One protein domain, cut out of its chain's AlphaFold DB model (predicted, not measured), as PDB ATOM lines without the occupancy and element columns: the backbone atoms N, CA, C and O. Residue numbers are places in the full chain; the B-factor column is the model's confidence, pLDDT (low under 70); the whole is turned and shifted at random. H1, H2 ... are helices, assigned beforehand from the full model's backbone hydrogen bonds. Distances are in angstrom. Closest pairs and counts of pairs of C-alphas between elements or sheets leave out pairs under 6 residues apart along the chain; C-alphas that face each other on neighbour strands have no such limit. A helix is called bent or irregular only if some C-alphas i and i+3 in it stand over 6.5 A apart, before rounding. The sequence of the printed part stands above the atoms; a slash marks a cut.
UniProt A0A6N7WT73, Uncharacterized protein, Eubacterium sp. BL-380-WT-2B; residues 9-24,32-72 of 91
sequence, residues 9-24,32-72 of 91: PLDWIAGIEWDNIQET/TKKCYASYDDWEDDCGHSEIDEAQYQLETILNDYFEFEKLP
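Overview. This is residues 9 to 24 and 32 to 72 of the 91 residues of an uncharacterized protein of Eubacterium sp. BL-380-WT-2B (UniProt A0A6N7WT73). One long helix, H3, makes the length of this domain, and a shorter helix, H1, packs slantwise on it at 38 degrees, with the far end of H3, residues 64 to 69, sticking out together with Lys 70. The one-turn helix H2 lies near the end where H3 begins, at the close of an unnamed stretch, residues 32 to 38, that follows a cut in the chain. The printed part has 57 residues with three named helices, in the order H1, H2, H3, and no named strand; the class is all helix. The whole is compact, with a radius of gyration of the C-alphas of 11.5 A, and only just elongated, with spans of 35 by 23 by 14 A.

Arrangement. The longest helix is H3, residues 48 to 69. H1, residues 12 to 24, touches H3, with 10 pairs of C-alphas within 8 A. Their closest C-alphas, those of Ala 14 and Ala 54, are 4.9 A apart. The two run the same way at a steep tilt of 38 degrees, only just past shallow, and their centres are 10.4 A apart. H2, residues 39 to 42, only just touches H3, with 3 pairs of C-alphas within 8 A, and H3 touches H2 with residues 48 to 51 alone. The closest C-alphas of H2 and H3 are those of Tyr 39 and Ile 51, 6.9 A apart. H1 and H2 are only just apart, with closest C-alphas at 8.1 A. In H1 and H3 every pair of O i and N i+4 is within hydrogen-bond range; H2 is too short for such a pair, and its one pair of O i and N i+3 is within range.

Along the chain. H3 runs from C-alpha 48 at (39.904, 41.241, -8.531) to C-alpha 69 at (23.351, 53.409, -31.614), 30.9 A. H1 runs from C-alpha 12 at (43.102, 49.707, -19.228) to C-alpha 24, 18.4 A. H2, with four residues, begins at C-alpha 39 at (38.712, 37.001, -13.978) and measures 5.2 A from first to last C-alpha. No helix is bent or irregular.

Size, cuts and confidence. The two C-alphas farthest apart are those of Asp 44 and Lys 70, at 35.7 A. Residues 25 to 31 are not printed, and C-alphas 24 and 32 are 10.3 A apart across this cut, which lies in the link from H1 to H2. The link from H2 to H3, five residues, is tight. Residues 64 to 70, of which 64 to 69 belong to H3, stand free. The mean pLDDT of the printed part is 93.9, and no printed residue is under 70.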
ATOM      1  N   PRO A   9      35.514  56.953 -17.330       85.25
ATOM      2  CA  PRO A   9      36.819  56.760 -16.713       85.25
ATOM      3  C   PRO A   9      37.379  55.364 -17.027       85.25
ATOM      4  O   PRO A   9      37.720  54.646 -16.103       85.25
ATOM      5  N   LEU A  10      37.436  54.971 -18.305       86.75
ATOM      6  CA  LEU A  10      37.872  53.626 -18.690       86.75
ATOM      7  C   LEU A  10      39.293  53.354 -18.195       86.75
ATOM      8  O   LEU A  10      40.239  54.043 -18.592       86.75
ATOM      9  N   ASP A  11      39.430  52.335 -17.357       90.19
ATOM     10  CA  ASP A  11      40.715  51.730 -17.072       90.19
ATOM     11  C   ASP A  11      41.238  50.954 -18.292       90.19
ATOM     12  O   ASP A  11      40.644  50.920 -19.377       90.19
ATOM     13  N   TRP A  12      42.421  50.375 -18.133       90.62
ATOM     14  CA  TRP A  12      43.102  49.707 -19.228       90.62
ATOM     15  C   TRP A  12      42.399  48.404 -19.660       90.62
ATOM     16  O   TRP A  12      42.385  48.120 -20.858       90.62
ATOM     17  N   ILE A  13      41.758  47.673 -18.738       94.31
ATOM     18  CA  ILE A  13      41.001  46.441 -19.020       94.31
ATOM     19  C   ILE A  13      39.729  46.802 -19.791       94.31
ATOM     20  O   ILE A  13      39.517  46.333 -20.909       94.31
ATOM     21  N   ALA A  14      38.913  47.707 -19.246       94.06
ATOM     22  CA  ALA A  14      37.681  48.170 -19.873       94.06
ATOM     23  C   ALA A  14      37.949  48.824 -21.239       94.06
ATOM     24  O   ALA A  14      37.165  48.653 -22.174       94.06
ATOM     25  N   GLY A  15      39.071  49.537 -21.380       94.44
ATOM     26  CA  GLY A  15      39.522  50.103 -22.649       94.44
ATOM     27  C   GLY A  15      39.837  49.044 -23.711       94.44
ATOM     28  O   GLY A  15      39.363  49.162 -24.842       94.44
ATOM     29  N   ILE A  16      40.587  47.995 -23.355       95.81
ATOM     30  CA  ILE A  16      40.906  46.884 -24.269       95.81
ATOM     31  C   ILE A  16      39.633  46.151 -24.695       95.81
ATOM     32  O   ILE A  16      39.426  45.897 -25.884       95.81
ATOM     33  N   GLU A  17      38.754  45.839 -23.745       96.56
ATOM     34  CA  GLU A  17      37.522  45.108 -24.039       96.56
ATOM     35  C   GLU A  17      36.560  45.920 -24.902       96.56
ATOM     36  O   GLU A  17      35.964  45.394 -25.846       96.56
ATOM     37  N   TRP A  18      36.461  47.225 -24.649       96.00
ATOM     38  CA  TRP A  18      35.733  48.144 -25.513       96.00
ATOM     39  C   TRP A  18      36.237  48.083 -26.962       96.00
ATOM     40  O   TRP A  18      35.432  47.913 -27.885       96.00
ATOM     41  N   ASP A  19      37.550  48.174 -27.178       94.94
ATOM     42  CA  ASP A  19      38.138  48.129 -28.518       94.94
ATOM     43  C   ASP A  19      37.883  46.777 -29.209       94.94
ATOM     44  O   ASP A  19      37.482  46.749 -30.379       94.94
ATOM     45  N   ASN A  20      37.999  45.664 -28.476       95.62
ATOM     46  CA  ASN A  20      37.690  44.315 -28.965       95.62
ATOM     47  C   ASN A  20      36.225  44.175 -29.417       95.62
ATOM     48  O   ASN A  20      35.931  43.579 -30.464       95.62
ATOM     49  N   ILE A  21      35.287  44.724 -28.642       96.00
ATOM     50  CA  ILE A  21      33.854  44.719 -28.965       96.00
ATOM     51  C   ILE A  21      33.592  45.567 -30.211       96.00
ATOM     52  O   ILE A  21      32.903  45.117 -31.131       96.00
ATOM     53  N   GLN A  22      34.168  46.770 -30.279       94.94
ATOM     54  CA  GLN A  22      34.038  47.663 -31.432       94.94
ATOM     55  C   GLN A  22      34.603  47.031 -32.711       94.94
ATOM     56  O   GLN A  22      33.993  47.144 -33.776       94.94
ATOM     57  N   GLU A  23      35.751  46.355 -32.635       96.50
ATOM     58  CA  GLU A  23      36.326  45.622 -33.765       96.50
ATOM     59  C   GLU A  23      35.418  44.470 -34.206       96.50
ATOM     60  O   GLU A  23      35.108  44.333 -35.395       96.50
ATOM     61  N   THR A  24      34.916  43.687 -33.247       95.75
ATOM     62  CA  THR A  24      33.993  42.582 -33.523       95.75
ATOM     63  C   THR A  24      32.745  43.096 -34.243       95.75
ATOM     64  O   THR A  24      32.394  42.567 -35.298       95.75
ATOM     65  N   THR A  32      27.817  38.467 -28.658       96.25
ATOM     66  CA  THR A  32      27.131  37.693 -27.602       96.25
ATOM     67  C   THR A  32      27.768  36.335 -27.312       96.25
ATOM     68  O   THR A  32      27.386  35.654 -26.365       96.25
ATOM     69  N   LYS A  33      28.737  35.915 -28.133       93.56
ATOM     70  CA  LYS A  33      29.411  34.612 -28.002       93.56
ATOM     71  C   LYS A  33      30.625  34.627 -27.076       93.56
ATOM     72  O   LYS A  33      31.237  33.579 -26.888       93.56
ATOM     73  N   LYS A  34      31.002  35.799 -26.572       92.38
ATOM     74  CA  LYS A  34      32.164  36.006 -25.709       92.38
ATOM     75  C   LYS A  34      31.729  36.587 -24.370       92.38
ATOM     76  O   LYS A  34      30.625  37.120 -24.243       92.38
ATOM     77  N   CYS A  35      32.645  36.505 -23.425       93.06
ATOM     78  CA  CYS A  35      32.618  37.239 -22.176       93.06
ATOM     79  C   CYS A  35      33.771  38.246 -22.189       93.06
ATOM     80  O   CYS A  35      34.696  38.098 -22.990       93.06
ATOM     81  N   TYR A  36      33.677  39.283 -21.363       95.81
ATOM     82  CA  TYR A  36      34.611  40.409 -21.366       95.81
ATOM     83  C   TYR A  36      34.974  40.790 -19.935       95.81
ATOM     84  O   TYR A  36      34.132  40.653 -19.045       95.81
ATOM     85  N   ALA A  37      36.191  41.295 -19.721       94.69
ATOM     86  CA  ALA A  37      36.710  41.624 -18.393       94.69
ATOM     87  C   ALA A  37      36.546  40.441 -17.415       94.69
ATOM     88  O   ALA A  37      36.072  40.610 -16.289       94.69
ATOM     89  N   SER A  38      36.861  39.231 -17.896       95.19
ATOM     90  CA  SER A  38      36.765  37.997 -17.118       95.19
ATOM     91  C   SER A  38      37.901  37.898 -16.103       95.19
ATOM     92  O   SER A  38      39.034  38.253 -16.425       95.19
ATOM     93  N   TYR A  39      37.640  37.363 -14.910       93.75
ATOM     94  CA  TYR A  39      38.712  37.001 -13.978       93.75
ATOM     95  C   TYR A  39      39.714  36.040 -14.627       93.75
ATOM     96  O   TYR A  39      40.903  36.323 -14.586       93.75
ATOM     97  N   ASP A  40      39.248  35.014 -15.347       91.88
ATOM     98  CA  ASP A  40      40.118  34.041 -16.034       91.88
ATOM     99  C   ASP A  40      41.125  34.692 -17.004       91.88
ATOM    100  O   ASP A  40      42.199  34.140 -17.243       91.88
ATOM    101  N   ASP A  41      40.780  35.847 -17.584       90.69
ATOM    102  CA  ASP A  41      41.623  36.540 -18.565       90.69
ATOM    103  C   ASP A  41      42.597  37.538 -17.916       90.69
ATOM    104  O   ASP A  41      43.605  37.888 -18.530       90.69
ATOM    105  N   TRP A  42      42.303  38.013 -16.701       91.44
ATOM    106  CA  TRP A  42      42.966  39.184 -16.116       91.44
ATOM    107  C   TRP A  42      43.494  38.985 -14.687       91.44
ATOM    108  O   TRP A  42      44.277  39.814 -14.224       91.44
ATOM    109  N   GLU A  43      43.115  37.920 -13.977       88.81
ATOM    110  CA  GLU A  43      43.483  37.709 -12.565       88.81
ATOM    111  C   GLU A  43      44.989  37.492 -12.344       88.81
ATOM    112  O   GLU A  43      45.506  37.792 -11.266       88.81
ATOM    113  N   ASP A  44      45.708  37.035 -13.372       90.44
ATOM    114  CA  ASP A  44      47.170  36.903 -13.345       90.44
ATOM    115  C   ASP A  44      47.887  38.268 -13.430       90.44
ATOM    116  O   ASP A  44      49.007  38.416 -12.930       90.44
ATOM    117  N   ASP A  45      47.243  39.271 -14.034       90.69
ATOM    118  CA  ASP A  45      47.814  40.598 -14.293       90.69
ATOM    119  C   ASP A  45      47.308  41.674 -13.313       90.69
ATOM    120  O   ASP A  45      47.991  42.683 -13.101       90.69
ATOM    121  N   CYS A  46      46.123  41.494 -12.719       88.69
ATOM    122  CA  CYS A  46      45.435  42.485 -11.885       88.69
ATOM    123  C   CYS A  46      44.677  41.869 -10.707       88.69
ATOM    124  O   CYS A  46      44.262  40.714 -10.719       88.69
ATOM    125  N   GLY A  47      44.447  42.676  -9.669       91.38
ATOM    126  CA  GLY A  47      43.618  42.257  -8.541       91.38
ATOM    127  C   GLY A  47      42.131  42.227  -8.905       91.38
ATOM    128  O   GLY A  47      41.661  43.051  -9.683       91.38
ATOM    129  N   HIS A  48      41.349  41.355  -8.261       92.94
ATOM    130  CA  HIS A  48      39.904  41.241  -8.531       92.94
ATOM    131  C   HIS A  48      39.157  42.573  -8.370       92.94
ATOM    132  O   HIS A  48      38.225  42.841  -9.111       92.94
ATOM    133  N   SER A  49      39.585  43.441  -7.446       93.00
ATOM    134  CA  SER A  49      38.971  44.764  -7.275       93.00
ATOM    135  C   SER A  49      39.160  45.685  -8.484       93.00
ATOM    136  O   SER A  49      38.287  46.505  -8.747       93.00
ATOM    137  N   GLU A  50      40.276  45.560  -9.205       93.81
ATOM    138  CA  GLU A  50      40.513  46.306 -10.447       93.81
ATOM    139  C   GLU A  50      39.641  45.738 -11.569       93.81
ATOM    140  O   GLU A  50      39.007  46.490 -12.302       93.81
ATOM    141  N   ILE A  51      39.519  44.411 -11.643       94.75
ATOM    142  CA  ILE A  51      38.666  43.755 -12.639       94.75
ATOM    143  C   ILE A  51      37.182  44.077 -12.385       94.75
ATOM    144  O   ILE A  51      36.450  44.382 -13.323       94.75
ATOM    145  N   ASP A  52      36.732  44.111 -11.130       95.12
ATOM    146  CA  ASP A  52      35.368  44.507 -10.752       95.12
ATOM    147  C   ASP A  52      35.029  45.938 -11.184       95.12
ATOM    148  O   ASP A  52      33.895  46.225 -11.599       95.12
ATOM    149  N   GLU A  53      35.998  46.850 -11.053       95.50
ATOM    150  CA  GLU A  53      35.870  48.230 -11.506       95.50
ATOM    151  C   GLU A  53      35.789  48.287 -13.036       95.50
ATOM    152  O   GLU A  53      34.856  48.901 -13.566       95.50
ATOM    153  N   ALA A  54      36.665  47.563 -13.737       95.31
ATOM    154  CA  ALA A  54      36.641  47.445 -15.190       95.31
ATOM    155  C   ALA A  54      35.294  46.917 -15.699       95.31
ATOM    156  O   ALA A  54      34.700  47.486 -16.615       95.31
ATOM    157  N   GLN A  55      34.762  45.864 -15.074       96.75
ATOM    158  CA  GLN A  55      33.464  45.287 -15.421       96.75
ATOM    159  C   GLN A  55      32.327  46.302 -15.252       96.75
ATOM    160  O   GLN A  55      31.451  46.395 -16.114       96.75
ATOM    161  N   TYR A  56      32.335  47.087 -14.168       95.88
ATOM    162  CA  TYR A  56      31.334  48.134 -13.935       95.88
ATOM    163  C   TYR A  56      31.407  49.250 -14.988       95.88
ATOM    164  O   TYR A  56      30.386  49.684 -15.533       95.88
ATOM    165  N   GLN A  57      32.618  49.712 -15.298       95.50
ATOM    166  CA  GLN A  57      32.843  50.731 -16.319       95.50
ATOM    167  C   GLN A  57      32.411  50.232 -17.704       95.50
ATOM    168  O   GLN A  57      31.729  50.957 -18.434       95.50
ATOM    169  N   LEU A  58      32.761  48.986 -18.035       96.69
ATOM    170  CA  LEU A  58      32.445  48.346 -19.304       96.69
ATOM    171  C   LEU A  58      30.933  48.125 -19.470       96.69
ATOM    172  O   LEU A  58      30.378  48.466 -20.512       96.69
ATOM    173  N   GLU A  59      30.241  47.629 -18.441       97.12
ATOM    174  CA  GLU A  59      28.775  47.514 -18.432       97.12
ATOM    175  C   GLU A  59      28.107  48.870 -18.705       97.12
ATOM    176  O   GLU A  59      27.195  48.964 -19.531       97.12
ATOM    177  N   THR A  60      28.585  49.927 -18.045       95.75
ATOM    178  CA  THR A  60      28.018  51.275 -18.163       95.75
ATOM    179  C   THR A  60      28.185  51.829 -19.578       95.75
ATOM    180  O   THR A  60      27.201  52.194 -20.222       95.75
ATOM    181  N   ILE A  61      29.417  51.855 -20.101       96.19
ATOM    182  CA  ILE A  61      29.682  52.430 -21.425       96.19
ATOM    183  C   ILE A  61      29.001  51.642 -22.547       96.19
ATOM    184  O   ILE A  61      28.532  52.237 -23.517       96.19
ATOM    185  N   LEU A  62      28.927  50.311 -22.429       96.69
ATOM    186  CA  LEU A  62      28.308  49.467 -23.445       96.69
ATOM    187  C   LEU A  62      26.804  49.690 -23.518       96.69
ATOM    188  O   LEU A  62      26.283  49.828 -24.620       96.69
ATOM    189  N   ASN A  63      26.111  49.756 -22.381       96.62
ATOM    190  CA  ASN A  63      24.671  49.999 -22.387       96.62
ATOM    191  C   ASN A  63      24.338  51.394 -22.943       96.62
ATOM    192  O   ASN A  63      23.469  51.496 -23.809       96.62
ATOM    193  N   ASP A  64      25.088  52.432 -22.560       95.88
ATOM    194  CA  ASP A  64      24.919  53.780 -23.122       95.88
ATOM    195  C   ASP A  64      25.192  53.807 -24.637       95.88
ATOM    196  O   ASP A  64      24.489  54.469 -25.404       95.88
ATOM    197  N   TYR A  65      26.205  53.065 -25.094       95.31
ATOM    198  CA  TYR A  65      26.521  52.928 -26.513       95.31
ATOM    199  C   TYR A  65      25.422  52.187 -27.282       95.31
ATOM    200  O   TYR A  65      25.020  52.633 -28.358       95.31
ATOM    201  N   PHE A  66      24.915  51.075 -26.744       95.31
ATOM    202  CA  PHE A  66      23.839  50.309 -27.368       95.31
ATOM    203  C   PHE A  66      22.554  51.126 -27.463       95.31
ATOM    204  O   PHE A  66      21.908  51.098 -28.508       95.31
ATOM    205  N   GLU A  67      22.218  51.910 -26.438       95.00
ATOM    206  CA  GLU A  67      21.089  52.839 -26.494       95.00
ATOM    207  C   GLU A  67      21.311  53.926 -27.557       95.00
ATOM    208  O   GLU A  67      20.443  54.160 -28.404       95.00
ATOM    209  N   PHE A  68      22.490  54.554 -27.564       94.06
ATOM    210  CA  PHE A  68      22.832  55.624 -28.501       94.06
ATOM    211  C   PHE A  68      22.776  55.169 -29.967       94.06
ATOM    212  O   PHE A  68      22.181  55.850 -30.808       94.06
ATOM    213  N   GLU A  69      23.355  54.007 -30.273       93.00
ATOM    214  CA  GLU A  69      23.351  53.409 -31.614       93.00
ATOM    215  C   GLU A  69      22.067  52.616 -31.917       93.00
ATOM    216  O   GLU A  69      21.894  52.120 -33.031       93.00
ATOM    217  N   LYS A  70      21.144  52.504 -30.950       92.81
ATOM    218  CA  LYS A  70      19.913  51.698 -31.034       92.81
ATOM    219  C   LYS A  70      20.181  50.240 -31.411       92.81
ATOM    220  O   LYS A  70      19.462  49.643 -32.217       92.81
ATOM    221  N   LEU A  71      21.238  49.669 -30.844       93.69
ATOM    222  CA  LEU A  71      21.594  48.273 -31.036       93.69
ATOM    223  C   LEU A  71      20.751  47.385 -30.108       93.69
ATOM    224  O   LEU A  71      20.532  47.745 -28.954       93.69
ATOM    225  N   PRO A  72      20.294  46.205 -30.568       95.06
ATOM    226  CA  PRO A  72      19.448  45.308 -29.782       95.06
ATOM    227  C   PRO A  72      20.283  44.472 -28.797       95.06
ATOM    228  O   PRO A  72      20.191  43.243 -28.776       95.06
TER     229      PRO A  72